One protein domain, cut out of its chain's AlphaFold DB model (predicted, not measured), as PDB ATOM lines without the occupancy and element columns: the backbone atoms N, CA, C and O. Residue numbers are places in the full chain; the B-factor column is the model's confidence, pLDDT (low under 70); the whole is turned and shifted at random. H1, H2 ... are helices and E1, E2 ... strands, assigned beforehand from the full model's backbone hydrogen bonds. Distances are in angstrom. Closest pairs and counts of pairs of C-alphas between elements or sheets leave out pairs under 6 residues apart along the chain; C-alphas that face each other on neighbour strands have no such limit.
ATOM      1  N   TYR A  13      25.890  31.735 -28.956       90.56
ATOM      2  CA  TYR A  13      25.341  33.071 -29.173       90.56
ATOM      3  C   TYR A  13      26.242  33.903 -30.087       90.56
ATOM      4  O   TYR A  13      27.372  34.237 -29.731       90.56
ATOM      5  N   CYS A  14      25.716  34.294 -31.242       88.25
ATOM      6  CA  CYS A  14      26.407  35.111 -32.231       88.25
ATOM      7  C   CYS A  14      26.181  36.601 -31.945       88.25
ATOM      8  O   CYS A  14      25.045  37.042 -31.759       88.25
ATOM      9  N   THR A  15      27.256  37.392 -31.938       89.12
ATOM     10  CA  THR A  15      27.197  38.861 -31.842       89.12
ATOM     11  C   THR A  15      27.809  39.447 -33.115       89.12
ATOM     12  O   THR A  15      29.008  39.735 -33.130       89.12
ATOM     13  N   PRO A  16      27.029  39.545 -34.207       85.38
ATOM     14  CA  PRO A  16      27.552  39.994 -35.488       85.38
ATOM     15  C   PRO A  16      28.015  41.448 -35.406       85.38
ATOM     16  O   PRO A  16      27.399  42.276 -34.729       85.38
ATOM     17  N   ARG A  17      29.105  41.753 -36.106       88.50
ATOM     18  CA  ARG A  17      29.634  43.108 -36.263       88.50
ATOM     19  C   ARG A  17      29.617  43.461 -37.739       88.50
ATOM     20  O   ARG A  17      30.106  42.686 -38.553       88.50
ATOM     21  N   THR A  18      29.097  44.638 -38.058       88.31
ATOM     22  CA  THR A  18      29.075  45.149 -39.429       88.31
ATOM     23  C   THR A  18      30.158  46.204 -39.583       88.31
ATOM     24  O   THR A  18      30.255  47.119 -38.766       88.31
ATOM     25  N   ILE A  19      30.967  46.070 -40.630       90.50
ATOM     26  CA  ILE A  19      31.957  47.067 -41.030       90.50
ATOM     27  C   ILE A  19      31.558  47.529 -42.425       90.50
ATOM     28  O   ILE A  19      31.591  46.741 -43.367       90.50
ATOM     29  N   CYS A  20      31.159  48.791 -42.549       90.38
ATOM     30  CA  CYS A  20      30.832  49.373 -43.844       90.38
ATOM     31  C   CYS A  20      32.109  49.898 -44.501       90.38
ATOM     32  O   CYS A  20      32.846  50.677 -43.894       90.38
ATOM     33  N   ALA A  21      32.346  49.501 -45.747       89.81
ATOM     34  CA  ALA A  21      33.445  49.994 -46.563       89.81
ATOM     35  C   ALA A  21      32.915  50.411 -47.935       89.81
ATOM     36  O   ALA A  21      32.007  49.784 -48.472       89.81
ATOM     37  N   LYS A  22      33.493  51.473 -48.499       89.81
ATOM     38  CA  LYS A  22      33.303  51.846 -49.902       89.81
ATOM     39  C   LYS A  22      34.590  51.529 -50.640       89.81
ATOM     40  O   LYS A  22      35.652  51.992 -50.229       89.81
ATOM     41  N   ALA A  23      34.489  50.743 -51.695       86.50
ATOM     42  CA  ALA A  23      35.614  50.372 -52.533       86.50
ATOM     43  C   ALA A  23      35.124  50.219 -53.973       86.50
ATOM     44  O   ALA A  23      33.986  49.805 -54.194       86.50
ATOM     45  N   ASP A  24      35.983  50.553 -54.930       87.44
ATOM     46  CA  ASP A  24      35.738  50.270 -56.341       87.44
ATOM     47  C   ASP A  24      36.130  48.812 -56.610       87.44
ATOM     48  O   ASP A  24      37.308  48.480 -56.760       87.44
ATOM     49  N   VAL A  25      35.147  47.916 -56.518       87.88
ATOM     50  CA  VAL A  25      35.332  46.469 -56.662       87.88
ATOM     51  C   VAL A  25      34.340  45.962 -57.695       87.88
ATOM     52  O   VAL A  25      33.127  46.069 -57.505       87.88
ATOM     53  N   SER A  26      34.853  45.363 -58.771       91.38
ATOM     54  CA  SER A  26      34.003  44.687 -59.748       91.38
ATOM     55  C   SER A  26      33.432  43.390 -59.166       91.38
ATOM     56  O   SER A  26      34.126  42.639 -58.473       91.38
ATOM     57  N   LEU A  27      32.169  43.089 -59.485       92.62
ATOM     58  CA  LEU A  27      31.503  41.852 -59.054       92.62
ATOM     59  C   LEU A  27      32.244  40.597 -59.526       92.62
ATOM     60  O   LEU A  27      32.318  39.616 -58.786       92.62
ATOM     61  N   ALA A  28      32.833  40.639 -60.723       93.38
ATOM     62  CA  ALA A  28      33.632  39.540 -61.261       93.38
ATOM     63  C   ALA A  28      34.864  39.248 -60.388       93.38
ATOM     64  O   ALA A  28      35.088  38.097 -60.021       93.38
ATOM     65  N   CYS A  29      35.608  40.286 -59.988       94.12
ATOM     66  CA  CYS A  29      36.778  40.140 -59.119       94.12
ATOM     67  C   CYS A  29      36.384  39.596 -57.739       94.12
ATOM     68  O   CYS A  29      37.003  38.660 -57.232       94.12
ATOM     69  N   LEU A  30      35.307  40.125 -57.149       95.12
ATOM     70  CA  LEU A  30      34.809  39.634 -55.864       95.12
ATOM     71  C   LEU A  30      34.372  38.162 -55.947       95.12
ATOM     72  O   LEU A  30      34.712  37.366 -55.071       95.12
ATOM     73  N   THR A  31      33.666  37.797 -57.019       96.62
ATOM     74  CA  THR A  31      33.233  36.420 -57.289       96.62
ATOM     75  C   THR A  31      34.424  35.484 -57.411       96.62
ATOM     76  O   THR A  31      34.437  34.447 -56.758       96.62
ATOM     77  N   GLU A  32      35.439  35.853 -58.189       97.00
ATOM     78  CA  GLU A  32      36.644  35.045 -58.387       97.00
ATOM     79  C   GLU A  32      37.374  34.783 -57.063       97.00
ATOM     80  O   GLU A  32      37.655  33.634 -56.715       97.00
ATOM     81  N   VAL A  33      37.618  35.838 -56.277       97.25
ATOM     82  CA  VAL A  33      38.324  35.735 -54.993       97.25
ATOM     83  C   VAL A  33      37.570  34.844 -54.009       97.25
ATOM     84  O   VAL A  33      38.192  34.047 -53.304       97.25
ATOM     85  N   VAL A  34      36.244  34.978 -53.942       97.75
ATOM     86  CA  VAL A  34      35.405  34.195 -53.028       97.75
ATOM     87  C   VAL A  34      35.280  32.754 -53.516       97.75
ATOM     88  O   VAL A  34      35.428  31.839 -52.711       97.75
ATOM     89  N   ALA A  35      35.085  32.530 -54.817       97.75
ATOM     90  CA  ALA A  35      34.965  31.200 -55.413       97.75
ATOM     91  C   ALA A  35      36.235  30.349 -55.251       97.75
ATOM     92  O   ALA A  35      36.147  29.127 -55.182       97.75
ATOM     93  N   ALA A  36      37.407  30.981 -55.138       98.12
ATOM     94  CA  ALA A  36      38.672  30.298 -54.874       98.12
ATOM     95  C   ALA A  36      38.840  29.815 -53.416       98.12
ATOM     96  O   ALA A  36      39.826  29.147 -53.094       98.12
ATOM     97  N   LYS A  37      37.927  30.173 -52.505       98.31
ATOM     98  CA  LYS A  37      37.973  29.755 -51.097       98.31
ATOM     99  C   LYS A  37      37.312  28.396 -50.886       98.31
ATOM    100  O   LYS A  37      36.567  27.898 -51.722       98.31
ATOM    101  N   SER A  38      37.580  27.790 -49.729       97.81
ATOM    102  CA  SER A  38      36.925  26.537 -49.344       97.81
ATOM    103  C   SER A  38      35.432  26.765 -49.117       97.81
ATOM    104  O   SER A  38      35.065  27.667 -48.365       97.81
ATOM    105  N   LEU A  39      34.594  25.924 -49.735       97.25
ATOM    106  CA  LEU A  39      33.131  25.943 -49.605       97.25
ATOM    107  C   LEU A  39      32.547  27.363 -49.756       97.25
ATOM    108  O   LEU A  39      32.058  27.931 -48.780       97.25
ATOM    109  N   PRO A  40      32.629  27.966 -50.954       98.06
ATOM    110  CA  PRO A  40      32.063  29.282 -51.197       98.06
ATOM    111  C   PRO A  40      30.534  29.211 -51.288       98.06
ATOM    112  O   PRO A  40      29.961  28.246 -51.797       98.06
ATOM    113  N   ALA A  41      29.874  30.272 -50.843       97.94
ATOM    114  CA  ALA A  41      28.451  30.505 -51.008       97.94
ATOM    115  C   ALA A  41      28.233  31.930 -51.521       97.94
ATOM    116  O   ALA A  41      28.474  32.905 -50.807       97.94
ATOM    117  N   ILE A  42      27.778  32.039 -52.769       97.31
ATOM    118  CA  ILE A  42      27.473  33.311 -53.425       97.31
ATOM    119  C   ILE A  42      25.983  33.309 -53.757       97.31
ATOM    120  O   ILE A  42      25.517  32.459 -54.515       97.31
ATOM    121  N   LEU A  43      25.230  34.232 -53.161       96.00
ATOM    122  CA  LEU A  43      23.809  34.438 -53.439       96.00
ATOM    123  C   LEU A  43      23.654  35.779 -54.151       96.00
ATOM    124  O   LEU A  43      23.932  36.831 -53.571       96.00
ATOM    125  N   GLY A  44      23.241  35.730 -55.417       94.31
ATOM    126  CA  GLY A  44      23.277  36.884 -56.309       94.31
ATOM    127  C   GLY A  44      24.603  36.956 -57.063       94.31
ATOM    128  O   GLY A  44      24.930  36.039 -57.813       94.31
ATOM    129  N   GLY A  45      25.354  38.041 -56.877       92.38
ATOM    130  CA  GLY A  45      26.674  38.230 -57.487       92.38
ATOM    131  C   GLY A  45      26.630  38.546 -58.983       92.38
ATOM    132  O   GLY A  45      27.591  38.284 -59.699       92.38
ATOM    133  N   ASN A  46      25.512  39.086 -59.458       92.00
ATOM    134  CA  ASN A  46      25.320  39.523 -60.835       92.00
ATOM    135  C   ASN A  46      24.528  40.836 -60.862       92.00
ATOM    136  O   ASN A  46      23.863  41.175 -59.882       92.00
ATOM    137  N   ASP A  47      24.578  41.535 -61.994       90.25
ATOM    138  CA  ASP A  47      23.989  42.872 -62.164       90.25
ATOM    139  C   ASP A  47      22.450  42.877 -62.182       90.25
ATOM    140  O   ASP A  47      21.836  43.937 -62.195       90.25
ATOM    141  N   SER A  48      21.799  41.708 -62.207       91.06
ATOM    142  CA  SER A  48      20.330  41.609 -62.176       91.06
ATOM    143  C   SER A  48      19.753  41.623 -60.758       91.06
ATOM    144  O   SER A  48      18.539  41.518 -60.593       91.06
ATOM    145  N   VAL A  49      20.597  41.686 -59.724       91.88
ATOM    146  CA  VAL A  49      20.157  41.678 -58.326       91.88
ATOM    147  C   VAL A  49      19.760  43.085 -57.890       91.88
ATOM    148  O   VAL A  49      20.593  43.981 -57.822       91.88
ATOM    149  N   GLU A  50      18.505  43.250 -57.486       89.81
ATOM    150  CA  GLU A  50      18.071  44.423 -56.729       89.81
ATOM    151  C   GLU A  50      18.426  44.245 -55.241       89.81
ATOM    152  O   GLU A  50      18.129  43.213 -54.630       89.81
ATOM    153  N   GLY A  51      19.063  45.246 -54.628       90.56
ATOM    154  CA  GLY A  51      19.430  45.218 -53.209       90.56
ATOM    155  C   GLY A  51      20.816  44.627 -52.944       90.56
ATOM    156  O   GLY A  51      21.814  45.177 -53.395       90.56
ATOM    157  N   GLN A  52      20.902  43.551 -52.154       92.38
ATOM    158  CA  GLN A  52      22.177  43.012 -51.660       92.38
ATOM    159  C   GLN A  52      22.516  41.640 -52.247       92.38
ATOM    160  O   GLN A  52      21.698  40.723 -52.222       92.38
ATOM    161  N   SER A  53      23.763  41.464 -52.686       95.44
ATOM    162  CA  SER A  53      24.363  40.140 -52.906       95.44
ATOM    163  C   SER A  53      25.189  39.697 -51.706       95.44
ATOM    164  O   SER A  53      25.828  40.513 -51.044       95.44
ATOM    165  N   ILE A  54      25.193  38.392 -51.434       96.75
ATOM    166  CA  ILE A  54      25.899  37.794 -50.298       96.75
ATOM    167  C   ILE A  54      27.058  36.964 -50.830       96.75
ATOM    168  O   ILE A  54      26.857  36.075 -51.653       96.75
ATOM    169  N   PHE A  55      28.253  37.217 -50.309       97.44
ATOM    170  CA  PHE A  55      29.453  36.442 -50.590       97.44
ATOM    171  C   PHE A  55      30.021  35.902 -49.280       97.44
ATOM    172  O   PHE A  55      30.465  36.663 -48.420       97.44
ATOM    173  N   ALA A  56      30.015  34.586 -49.116       98.06
ATOM    174  CA  ALA A  56      30.536  33.901 -47.942       98.06
ATOM    175  C   ALA A  56      31.429  32.729 -48.360       98.06
ATOM    176  O   ALA A  56      31.321  32.209 -49.467       98.06
ATOM    177  N   ALA A  57      32.335  32.325 -47.479       98.25
ATOM    178  CA  ALA A  57      33.189  31.161 -47.671       98.25
ATOM    179  C   ALA A  57      33.694  30.661 -46.317       98.25
ATOM    180  O   ALA A  57      33.605  31.382 -45.321       98.25
ATOM    181  N   GLU A  58      34.271  29.459 -46.308       98.25
ATOM    182  CA  GLU A  58      34.920  28.859 -45.140       98.25
ATOM    183  C   GLU A  58      33.950  28.744 -43.948       98.25
ATOM    184  O   GLU A  58      34.177  29.363 -42.905       98.25
ATOM    185  N   PRO A  59      32.843  27.991 -44.096       97.94
ATOM    186  CA  PRO A  59      31.866  27.848 -43.030       97.94
ATOM    187  C   PRO A  59      32.513  27.183 -41.813       97.94
ATOM    188  O   PRO A  59      33.312  26.253 -41.941       97.94
ATOM    189  N   VAL A  60      32.132  27.630 -40.619       96.81
ATOM    190  CA  VAL A  60      32.653  27.078 -39.356       96.81
ATOM    191  C   VAL A  60      32.026  25.728 -39.006       96.81
ATOM    192  O   VAL A  60      32.552  24.993 -38.175       96.81
ATOM    193  N   GLU A  61      30.902  25.392 -39.639       97.00
ATOM    194  CA  GLU A  61      30.250  24.092 -39.526       97.00
ATOM    195  C   GLU A  61      29.536  23.748 -40.830       97.00
ATOM    196  O   GLU A  61      28.978  24.622 -41.489       97.00
ATOM    197  N   VAL A  62      29.525  22.464 -41.187       98.06
ATOM    198  CA  VAL A  62      28.773  21.939 -42.327       98.06
ATOM    199  C   VAL A  62      27.803  20.879 -41.825       98.06
ATOM    200  O   VAL A  62      28.176  19.986 -41.068       98.06
ATOM    201  N   PHE A  63      26.557  20.976 -42.271       98.06
ATOM    202  CA  PHE A  63      25.524  19.976 -42.079       98.06
ATOM    203  C   PHE A  63      25.182  19.329 -43.410       98.06
ATOM    204  O   PHE A  63      24.829  20.013 -44.372       98.06
ATOM    205  N   GLU A  64      25.241  18.003 -43.435       98.00
ATOM    206  CA  GLU A  64      24.837  17.188 -44.570       98.00
ATOM    207  C   GLU A  64      23.814  16.148 -44.128       98.00
ATOM    208  O   GLU A  64      23.931  15.533 -43.065       98.00
ATOM    209  N   PHE A  65      22.817  15.936 -44.978       97.75
ATOM    210  CA  PHE A  65      21.845  14.869 -44.826       97.75
ATOM    211  C   PHE A  65      21.688  14.147 -46.164       97.75
ATOM    212  O   PHE A  65      21.526  14.789 -47.198       97.75
ATOM    213  N   SER A  66      21.754  12.817 -46.149       95.81
ATOM    214  CA  SER A  66      21.733  11.955 -47.341       95.81
ATOM    215  C   SER A  66      20.461  11.112 -47.414       95.81
ATOM    216  O   SER A  66      19.813  10.860 -46.398       95.81
ATOM    217  N   LEU A  67      20.132  10.620 -48.609       92.94
ATOM    218  CA  LEU A  67      18.868   9.937 -48.903       92.94
ATOM    219  C   LEU A  67      18.598   8.691 -48.036       92.94
ATOM    220  O   LEU A  67      17.452   8.381 -47.726       92.94
ATOM    221  N   HIS A  68      19.643   7.985 -47.604       90.69
ATOM    222  CA  HIS A  68      19.520   6.759 -46.802       90.69
ATOM    223  C   HIS A  68      19.406   7.000 -45.290       90.69
ATOM    224  O   HIS A  68      19.422   6.058 -44.498       90.69
ATOM    225  N   GLN A  69      19.320   8.259 -44.861       93.62
ATOM    226  CA  GLN A  69      19.146   8.622 -43.461       93.62
ATOM    227  C   GLN A  69      17.668   8.863 -43.131       93.62
ATOM    228  O   GLN A  69      16.841   9.112 -44.000       93.62
ATOM    229  N   SER A  70      17.329   8.823 -41.843       94.12
ATOM    230  CA  SER A  70      15.980   9.101 -41.342       94.12
ATOM    231  C   SER A  70      15.896  10.431 -40.588       94.12
ATOM    232  O   SER A  70      16.912  10.946 -40.099       94.12
ATOM    233  N   ALA A  71      14.668  10.951 -40.477       95.44
ATOM    234  CA  ALA A  71      14.298  12.153 -39.724       95.44
ATOM    235  C   ALA A  71      15.064  13.440 -40.131       95.44
ATOM    236  O   ALA A  71      15.708  14.066 -39.282       95.44
ATOM    237  N   PRO A  72      15.001  13.872 -41.411       96.25
ATOM    238  CA  PRO A  72      15.717  15.063 -41.885       96.25
ATOM    239  C   PRO A  72      15.335  16.332 -41.124       96.25
ATOM    240  O   PRO A  72      16.209  17.094 -40.728       96.25
ATOM    241  N   PHE A  73      14.041  16.545 -40.874       96.69
ATOM    242  CA  PHE A  73      13.548  17.779 -40.260       96.69
ATOM    243  C   PHE A  73      13.894  17.900 -38.774       96.69
ATOM    244  O   PHE A  73      14.129  19.010 -38.301       96.69
ATOM    245  N   GLU A  74      13.973  16.785 -38.043       96.75
ATOM    246  CA  GLU A  74      14.435  16.793 -36.650       96.75
ATOM    247  C   GLU A  74      15.922  17.144 -36.578       96.75
ATOM    248  O   GLU A  74      16.318  18.040 -35.834       96.75
ATOM    249  N   LYS A  75      16.746  16.497 -37.410       96.69
ATOM    250  CA  LYS A  75      18.186  16.777 -37.489       96.69
ATOM    251  C   LYS A  75      18.464  18.208 -37.935       96.69
ATOM    252  O   LYS A  75      19.284  18.885 -37.319       96.69
ATOM    253  N   LEU A  76      17.742  18.675 -38.953       97.12
ATOM    254  CA  LEU A  76      17.815  20.050 -39.429       97.12
ATOM    255  C   LEU A  76      17.447  21.029 -38.311       97.12
ATOM    256  O   LEU A  76      18.198  21.961 -38.049       97.12
ATOM    257  N   ARG A  77      16.335  20.800 -37.599       96.44
ATOM    258  CA  ARG A  77      15.917  21.653 -36.476       96.44
ATOM    259  C   ARG A  77      16.986  21.732 -35.388       96.44
ATOM    260  O   ARG A  77      17.257  22.828 -34.903       96.44
ATOM    261  N   ASN A  78      17.605  20.604 -35.039       94.56
ATOM    262  CA  ASN A  78      18.661  20.564 -34.029       94.56
ATOM    263  C   ASN A  78      19.833  21.464 -34.442       94.56
ATOM    264  O   ASN A  78      20.199  22.383 -33.712       94.56
ATOM    265  N   VAL A  79      20.333  21.285 -35.664       95.44
ATOM    266  CA  VAL A  79      21.450  22.070 -36.202       95.44
ATOM    267  C   VAL A  79      21.116  23.561 -36.321       95.44
ATOM    268  O   VAL A  79      21.906  24.405 -35.897       95.44
ATOM    269  N   LEU A  80      19.929  23.910 -36.824       94.75
ATOM    270  CA  LEU A  80      19.499  25.307 -36.941       94.75
ATOM    271  C   LEU A  80      19.341  25.994 -35.575       94.75
ATOM    272  O   LEU A  80      19.538  27.202 -35.482       94.75
ATOM    273  N   SER A  81      19.025  25.246 -34.512       94.19
ATOM    274  CA  SER A  81      18.861  25.797 -33.159       94.19
ATOM    275  C   SER A  81      20.175  26.056 -32.415       94.19
ATOM    276  O   SER A  81      20.171  26.748 -31.391       94.19
ATOM    277  N   LYS A  82      21.296  25.536 -32.935       94.75
ATOM    278  CA  LYS A  82      22.626  25.654 -32.326       94.75
ATOM    279  C   LYS A  82      23.119  27.097 -32.261       94.75
ATOM    280  O   LYS A  82      23.686  27.484 -31.244       94.75
ATOM    281  N   TYR A  83      22.905  27.889 -33.310       93.38
ATOM    282  CA  TYR A  83      23.395  29.266 -33.396       93.38
ATOM    283  C   TYR A  83      22.252  30.264 -33.246       93.38
ATOM    284  O   TYR A  83      21.294  30.243 -34.014       93.38
ATOM    285  N   GLN A  84      22.359  31.164 -32.269       90.56
ATOM    286  CA  GLN A  84      21.327  32.161 -31.985       90.56
ATOM    287  C   GLN A  84      21.919  33.567 -31.948       90.56
ATOM    288  O   GLN A  84      22.956  33.806 -31.332       90.56
ATOM    289  N   LYS A  85      21.247  34.530 -32.581       86.00
ATOM    290  CA  LYS A  85      21.657  35.939 -32.538       86.00
ATOM    291  C   LYS A  85      21.437  36.499 -31.131       86.00
ATOM    292  O   LYS A  85      20.345  36.394 -30.575       86.00
ATOM    293  N   LYS A  86      22.466  37.121 -30.555       83.06
ATOM    294  CA  LYS A  86      22.370  37.811 -29.267       83.06
ATOM    295  C   LYS A  86      21.762  39.204 -29.467       83.06
ATOM    296  O   LYS A  86      22.383  40.068 -30.079       83.06
ATOM    297  N   GLY A  87      20.575  39.424 -28.902       73.25
ATOM    298  CA  GLY A  87      19.891  40.722 -28.881       73.25
ATOM    299  C   GLY A  87      19.127  41.084 -30.164       73.25
ATOM    300  O   GLY A  87      19.330  40.512 -31.234       73.25
ATOM    301  N   SER A  88      18.239  42.073 -30.050       61.09
ATOM    302  CA  SER A  88      17.437  42.631 -31.145       61.09
ATOM    303  C   SER A  88      18.196  43.762 -31.852       61.09
ATOM    304  O   SER A  88      17.871  44.940 -31.707       61.09
ATOM    305  N   GLY A  89      19.272  43.425 -32.565       62.56
ATOM    306  CA  GLY A  89      19.975  44.401 -33.404       62.56
ATOM    307  C   GLY A  89      19.121  44.824 -34.605       62.56
ATOM    308  O   GLY A  89      18.485  43.973 -35.222       62.56
ATOM    309  N   THR A  90      19.153  46.111 -34.956       63.47
ATOM    310  CA  THR A  90      18.362  46.746 -36.033       63.47
ATOM    311  C   THR A  90      18.861  46.461 -37.453       63.47
ATOM    312  O   THR A  90      18.252  46.913 -38.418       63.47
ATOM    313  N   PHE A  91      19.966  45.727 -37.606       72.38
ATOM    314  CA  PHE A  91      20.510  45.386 -38.917       72.38
ATOM    315  C   PHE A  91      19.606  44.386 -39.652       72.38
ATOM    316  O   PHE A  91      19.372  43.285 -39.144       72.38
ATOM    317  N   SER A  92      19.132  44.780 -40.836       69.75
ATOM    318  CA  SER A  92      18.185  44.036 -41.676       69.75
ATOM    319  C   SER A  92      18.837  43.084 -42.687       69.75
ATOM    320  O   SER A  92      18.126  42.298 -43.305       69.75
ATOM    321  N   GLY A  93      20.164  43.125 -42.853       80.19
ATOM    322  CA  GLY A  93      20.891  42.242 -43.769       80.19
ATOM    323  C   GLY A  93      21.312  40.904 -43.149       80.19
ATOM    324  O   GLY A  93      21.174  40.658 -41.942       80.19
ATOM    325  N   PHE A  94      21.897  40.036 -43.979       88.06
ATOM    326  CA  PHE A  94      22.497  38.781 -43.523       88.06
ATOM    327  C   PHE A  94      23.678  39.066 -42.583       88.06
ATOM    328  O   PHE A  94      24.616  39.766 -42.943       88.06
ATOM    329  N   SER A  95      23.629  38.544 -41.356       85.88
ATOM    330  CA  SER A  95      24.621  38.857 -40.308       85.88
ATOM    331  C   SER A  95      25.494  37.668 -39.901       85.88
ATOM    332  O   SER A  95      26.610  37.857 -39.430       85.88
ATOM    333  N   CYS A  96      24.974  36.462 -40.085       89.81
ATOM    334  CA  CYS A  96      25.616  35.150 -40.053       89.81
ATOM    335  C   CYS A  96      24.490  34.134 -40.279       89.81
ATOM    336  O   CYS A  96      23.319  34.452 -40.031       89.81
ATOM    337  N   GLY A  97      24.801  32.908 -40.683       93.75
ATOM    338  CA  GLY A  97      23.755  31.904 -40.822       93.75
ATOM    339  C   GLY A  97      24.109  30.729 -41.703       93.75
ATOM    340  O   GLY A  97      25.197  30.633 -42.265       93.75
ATOM    341  N   TRP A  98      23.135  29.833 -41.812       96.94
ATOM    342  CA  TRP A  98      23.206  28.658 -42.663       96.94
ATOM    343  C   TRP A  98      22.908  29.039 -44.113       96.94
ATOM    344  O   TRP A  98      21.824  29.542 -44.406       96.94
ATOM    345  N   ILE A  99      23.855  28.782 -45.016       97.94
ATOM    346  CA  ILE A  99      23.675  28.917 -46.465       97.94
ATOM    347  C   ILE A  99      24.009  27.581 -47.125       97.94
ATOM    348  O   ILE A  99      24.974  26.912 -46.757       97.94
ATOM    349  N   GLY A 100      23.217  27.189 -48.114       97.25
ATOM    350  CA  GLY A 100      23.454  25.990 -48.901       97.25
ATOM    351  C   GLY A 100      22.214  25.633 -49.698       97.25
ATOM    352  O   GLY A 100      21.517  26.528 -50.170       97.25
ATOM    353  N   TYR A 101      21.929  24.343 -49.839       97.69
ATOM    354  CA  TYR A 101      20.824  23.879 -50.665       97.69
ATOM    355  C   TYR A 101      19.997  22.774 -50.004       97.69
ATOM    356  O   TYR A 101      20.475  21.983 -49.183       97.69
ATOM    357  N   PHE A 102      18.742  22.710 -50.443       97.50
ATOM    358  CA  PHE A 102      17.845  21.576 -50.272       97.50
ATOM    359  C   PHE A 102      17.681  20.923 -51.644       97.50
ATOM    360  O   PHE A 102      17.201  21.554 -52.583       97.50
ATOM    361  N   GLY A 103      18.164  19.693 -51.778       95.06
ATOM    362  CA  GLY A 103      18.120  18.945 -53.026       95.06
ATOM    363  C   GLY A 103      16.709  18.463 -53.341       95.06
ATOM    364  O   GLY A 103      15.878  18.300 -52.446       95.06
ATOM    365  N   TYR A 104      16.458  18.183 -54.618       92.50
ATOM    366  CA  TYR A 104      15.154  17.730 -55.111       92.50
ATOM    367  C   TYR A 104      14.630  16.490 -54.362       92.50
ATOM    368  O   TYR A 104      13.469  16.433 -53.957       92.50
ATOM    369  N   GLU A 105      15.521  15.540 -54.069       91.88
ATOM    370  CA  GLU A 105      15.194  14.287 -53.378       91.88
ATOM    371  C   GLU A 105      14.702  14.472 -51.930       91.88
ATOM    372  O   GLU A 105      14.129  13.542 -51.356       91.88
ATOM    373  N   LEU A 106      14.841  15.666 -51.333       94.56
ATOM    374  CA  LEU A 106      14.221  15.972 -50.039       94.56
ATOM    375  C   LEU A 106      12.694  15.782 -50.084       94.56
ATOM    376  O   LEU A 106      12.095  15.413 -49.071       94.56
ATOM    377  N   GLY A 107      12.072  15.955 -51.257       93.31
ATOM    378  CA  GLY A 107      10.646  15.711 -51.472       93.31
ATOM    379  C   GLY A 107      10.192  14.302 -51.073       93.31
ATOM    380  O   GLY A 107       9.082  14.154 -50.566       93.31
ATOM    381  N   ARG A 108      11.062  13.280 -51.160       92.00
ATOM    382  CA  ARG A 108      10.742  11.900 -50.729       92.00
ATOM    383  C   ARG A 108      10.460  11.770 -49.228       92.00
ATOM    384  O   ARG A 108       9.882  10.779 -48.793       92.00
ATOM    385  N   PHE A 109      10.877  12.755 -48.432       93.38
ATOM    386  CA  PHE A 109      10.612  12.820 -46.992       93.38
ATOM    387  C   PHE A 109       9.376  13.657 -46.641       93.38
ATOM    388  O   PHE A 109       8.972  13.676 -45.478       93.38
ATOM    389  N   ILE A 110       8.800  14.359 -47.619       94.50
ATOM    390  CA  ILE A 110       7.626  15.229 -47.461       94.50
ATOM    391  C   ILE A 110       6.389  14.547 -48.056       94.50
ATOM    392  O   ILE A 110       5.320  14.566 -47.448       94.50
ATOM    393  N   GLU A 111       6.540  13.898 -49.210       93.12
ATOM    394  CA  GLU A 111       5.449  13.308 -49.981       93.12
ATOM    395  C   GLU A 111       5.671  11.819 -50.254       93.12
ATOM    396  O   GLU A 111       6.794  11.336 -50.403       93.12
ATOM    397  N   LYS A 112       4.569  11.070 -50.358       87.75
ATOM    398  CA  LYS A 112       4.586   9.653 -50.734       87.75
ATOM    399  C   LYS A 112       4.415   9.527 -52.246       87.75
ATOM    400  O   LYS A 112       3.303   9.315 -52.722       87.75
ATOM    401  N   LEU A 113       5.513   9.656 -52.984       87.00
ATOM    402  CA  LEU A 113       5.546   9.466 -54.436       87.00
ATOM    403  C   LEU A 113       6.262   8.157 -54.809       87.00
ATOM    404  O   LEU A 113       7.117   7.690 -54.049       87.00
ATOM    405  N   PRO A 114       5.945   7.548 -55.968       84.12
ATOM    406  CA  PRO A 114       6.703   6.413 -56.478       84.12
ATOM    407  C   PRO A 114       8.183   6.779 -56.652       84.12
ATOM    408  O   PRO A 114       8.536   7.660 -57.432       84.12
ATOM    409  N   ALA A 115       9.058   6.087 -55.928       79.25
ATOM    410  CA  ALA A 115      10.498   6.319 -55.949       79.25
ATOM    411  C   ALA A 115      11.183   5.350 -56.929       79.25
ATOM    412  O   ALA A 115      11.718   4.324 -56.519       79.25
ATOM    413  N   GLY A 116      11.116   5.657 -58.229       81.06
ATOM    414  CA  GLY A 116      11.712   4.825 -59.288       81.06
ATOM    415  C   GLY A 116      13.114   5.250 -59.737       81.06
ATOM    416  O   GLY A 116      13.816   4.460 -60.361       81.06
ATOM    417  N   ALA A 117      13.525   6.484 -59.434       85.69
ATOM    418  CA  ALA A 117      14.830   7.004 -59.831       85.69
ATOM    419  C   ALA A 117      15.946   6.443 -58.935       85.69
ATOM    420  O   ALA A 117      15.855   6.508 -57.701       85.69
ATOM    421  N   VAL A 118      16.982   5.905 -59.582       87.56
ATOM    422  CA  VAL A 118      18.219   5.422 -58.955       87.56
ATOM    423  C   VAL A 118      19.012   6.615 -58.416       87.56
ATOM    424  O   VAL A 118      19.079   7.644 -59.078       87.56
ATOM    425  N   ASP A 119      19.599   6.481 -57.225       89.25
ATOM    426  CA  ASP A 119      20.532   7.469 -56.663       89.25
ATOM    427  C   ASP A 119      21.948   7.199 -57.194       89.25
ATOM    428  O   ASP A 119      22.739   6.486 -56.581       89.25
ATOM    429  N   ASP A 120      22.225   7.682 -58.402       90.56
ATOM    430  CA  ASP A 120      23.497   7.506 -59.109       90.56
ATOM    431  C   ASP A 120      24.526   8.604 -58.792       90.56
ATOM    432  O   ASP A 120      25.731   8.376 -58.910       90.56
ATOM    433  N   LEU A 121      24.064   9.777 -58.348       89.25
ATOM    434  CA  LEU A 121      24.913  10.915 -57.989       89.25
ATOM    435  C   LEU A 121      25.426  10.855 -56.544       89.25
ATOM    436  O   LEU A 121      26.497  11.391 -56.260       89.25
ATOM    437  N   GLY A 122      24.675  10.247 -55.618       90.12
ATOM    438  CA  GLY A 122      25.067  10.141 -54.210       90.12
ATOM    439  C   GLY A 122      25.237  11.494 -53.507       90.12
ATOM    440  O   GLY A 122      25.963  11.594 -52.513       90.12
ATOM    441  N   PHE A 123      24.616  12.559 -54.023       93.50
ATOM    442  CA  PHE A 123      24.704  13.884 -53.420       93.50
ATOM    443  C   PHE A 123      23.886  13.970 -52.123       93.50
ATOM    444  O   PHE A 123      22.811  13.373 -52.017       93.50
ATOM    445  N   PRO A 124      24.328  14.774 -51.136       96.06
ATOM    446  CA  PRO A 124      23.491  15.098 -49.990       96.06
ATOM    447  C   PRO A 124      22.177  15.733 -50.455       96.06
ATOM    448  O   PRO A 124      22.188  16.623 -51.306       96.06
ATOM    449  N   VAL A 125      21.058  15.327 -49.858       96.12
ATOM    450  CA  VAL A 125      19.736  15.924 -50.110       96.12
ATOM    451  C   VAL A 125      19.526  17.207 -49.302       96.12
ATOM    452  O   VAL A 125      18.660  18.011 -49.626       96.12
ATOM    453  N   ILE A 126      20.337  17.438 -48.266       98.31
ATOM    454  CA  ILE A 126      20.514  18.745 -47.625       98.31
ATOM    455  C   ILE A 126      22.012  18.963 -47.452       98.31
ATOM    456  O   ILE A 126      22.695  18.077 -46.937       98.31
ATOM    457  N   ARG A 127      22.513  20.140 -47.829       98.06
ATOM    458  CA  ARG A 127      23.882  20.570 -47.525       98.06
ATOM    459  C   ARG A 127      23.866  22.040 -47.152       98.06
ATOM    460  O   ARG A 127      23.540  22.871 -47.992       98.06
ATOM    461  N   LEU A 128      24.222  22.360 -45.914       98.50
ATOM    462  CA  LEU A 128      24.250  23.724 -45.386       98.50
ATOM    463  C   LEU A 128      25.593  23.986 -44.701       98.50
ATOM    464  O   LEU A 128      26.056  23.155 -43.929       98.50
ATOM    465  N   GLY A 129      26.201  25.141 -44.947       98.12
ATOM    466  CA  GLY A 129      27.337  25.653 -44.181       98.12
ATOM    467  C   GLY A 129      26.892  26.795 -43.271       98.12
ATOM    468  O   GLY A 129      26.153  27.668 -43.722       98.12
ATOM    469  N   PHE A 130      27.318  26.810 -42.008       97.62
ATOM    470  CA  PHE A 130      27.153  27.969 -41.134       97.62
ATOM    471  C   PHE A 130      28.306  28.944 -41.361       97.62
ATOM    472  O   PHE A 130      29.449  28.664 -41.003       97.62
ATOM    473  N   TYR A 131      27.999  30.093 -41.955       97.56
ATOM    474  CA  TYR A 131      28.957  31.158 -42.221       97.56
ATOM    475  C   TYR A 131      28.835  32.224 -41.134       97.56
ATOM    476  O   TYR A 131      27.788  32.858 -40.975       97.56
ATOM    477  N   ASP A 132      29.912  32.416 -40.377       95.31
ATOM    478  CA  ASP A 132      30.030  33.436 -39.332       95.31
ATOM    479  C   ASP A 132      30.494  34.798 -39.876       95.31
ATOM    480  O   ASP A 132      30.472  35.798 -39.158       95.31
ATOM    481  N   LYS A 133      30.875  34.836 -41.158       94.75
ATOM    482  CA  LYS A 133      31.342  36.008 -41.896       94.75
ATOM    483  C   LYS A 133      30.784  36.010 -43.320       94.75
ATOM    484  O   LYS A 133      30.664  34.962 -43.951       94.75
ATOM    485  N   ALA A 134      30.473  37.198 -43.828       95.88
ATOM    486  CA  ALA A 134      30.077  37.418 -45.214       95.88
ATOM    487  C   ALA A 134      30.393  38.855 -45.643       95.88
ATOM    488  O   ALA A 134      30.444  39.763 -44.811       95.88
ATOM    489  N   ILE A 135      30.572  39.049 -46.946       95.44
ATOM    490  CA  ILE A 135      30.548  40.353 -47.601       95.44
ATOM    491  C   ILE A 135      29.141  40.547 -48.156       95.44
ATOM    492  O   ILE A 135      28.621  39.681 -48.863       95.44
ATOM    493  N   LEU A 136      28.534  41.684 -47.828       94.62
ATOM    494  CA  LEU A 136      27.284  42.128 -48.428       94.62
ATOM    495  C   LEU A 136      27.625  43.206 -49.447       94.62
ATOM    496  O   LEU A 136      28.223  44.221 -49.093       94.62
ATOM    497  N   TYR A 137      27.293  42.949 -50.704       94.00
ATOM    498  CA  TYR A 137      27.482  43.893 -51.794       94.00
ATOM    499  C   TYR A 137      26.157  44.600 -52.057       94.00
ATOM    500  O   TYR A 137      25.212  43.962 -52.523       94.00
ATOM    501  N   ASP A 138      26.088  45.888 -51.727       92.12
ATOM    502  CA  ASP A 138      24.952  46.754 -52.041       92.12
ATOM    503  C   ASP A 138      25.011  47.167 -53.517       92.12
ATOM    504  O   ASP A 138      25.938  47.866 -53.933       92.12
ATOM    505  N   HIS A 139      24.025  46.743 -54.305       91.44
ATOM    506  CA  HIS A 139      23.898  47.152 -55.700       91.44
ATOM    507  C   HIS A 139      23.393  48.596 -55.793       91.44
ATOM    508  O   HIS A 139      22.499  48.982 -55.033       91.44
TER     509      HIS A 139
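What this domain is: This is residues 13 to 139 of the 141 residues of the protein "Anth_synt_I_N domain-containing protein" of Planctomycetes bacterium (UniProt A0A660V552). Two small sheets of three strands each follow one another along the longer axis, E1 E2 E7 and E3 E6 E5, with their strands running crosswise and one helix packed on each: H1 over the first and H2 over the second. H3 and the loop of residues 110 to 125 make the end beyond the sheet E3 E6 E5, while residues 13 to 26 make a long loop from beside E4 to H1 at the other end. The printed part has 127 residues, with three named helices and seven named strands in the order H1 E1 E2 E3 H2 E4 E5 H3 E6 E7; both sheets are antiparallel, in the orders E1 - E2 - E7 and E3 - E6 - E5. The class is mixed, helices and strands, with under half of the residues in named elements. The whole is loose, with a radius of gyration of the C-alphas of 17.2 A, and only just elongated, spanning 52 by 35 by 26 A.

How they stand to each other: In one sheet, E6, residues 126 to 131, is the inner strand between the edge strands E3, residues 61 to 65, and E5, residues 97 to 102. E3 and E6 are antiparallel at 171 degrees, with N 63 and O 128 2.8 A apart, within hydrogen-bond range. E6 and E5 are antiparallel at 161 degrees, with N 129 and O 99 at 2.8 A. H2, residues 72 to 81, is on one face of this sheet at a height of 9.3 A, an arrangement of two layers, one of helix and one of sheet. It lies over E6 and runs along the strands, at 2 degrees to E6 on the local plane; its closest C-alphas to E3 are those of Pro 72 and Phe 65, 6.8 A apart. H3, residues 104 to 109, is only just not on this sheet, with 4 pairs of C-alphas within 10 A. H2 and H3 are close but not clearly touching, about perpendicular at 76 degrees, with the closest C-alphas, of Pro 72 and Phe 109, 7.6 A apart. E4, residues 83 to 85, pairs with no named strand; residues 13 to 14 pair with its residues 84 to 85, parallel. In the other sheet, E2, residues 52 to 56, is the inner strand between E1, residues 41 to 43, and E7, residues 135 to 138. E1 and E2 form an antiparallel hairpin at 174 degrees, with N 41 and O 56 at 2.8 A; E2 and E7 are antiparallel at 165 degrees, with N 135 and O 55 at 2.8 A. H1, residues 27 to 35, is on this sheet at a height of 9.2 A, over E2 and along the strands, at 9 degrees on the local plane; its closest C-alphas to E2 are those of Val 34 and Phe 55, 6.8 A apart. Between the sheets, the closest C-alphas of E2 and E6 are those of Ala 56 and Tyr 131, 6.5 A apart. H1 and H2 are apart. Every O i to N i+4 pair is within hydrogen-bond range in H1 and H2; in H3 0 of 2 are, beside 3 of 3 O i to N i+3 pairs.

Where its parts are: H1 begins at C-alpha 27 (31.503, 41.852, -59.054) and is 11.8 A long. E1 and E2 measure 6.6 A and 12.9 A, E3 13.6 A. H2, 14.2 A, begins at C-alpha 72 (15.717, 15.063, -41.885). E4 is 6.9 A, E5 15.2 A, H3 10.5 A and E6 16.0 A. E7, 9.6 A, ends at C-alpha 138 (24.952, 46.754, -52.041).

The domain as a whole: The C-alphas farthest apart, of Lys 22 and Pro 114, are 53.1 A apart. The printed part has no cut. The links from E4 to E5, 11 residues, and from H3 to E6, 16 residues, are long. The mean pLDDT of the printed part is 92.1; residues 88 to 90 and residue 92 are under 70.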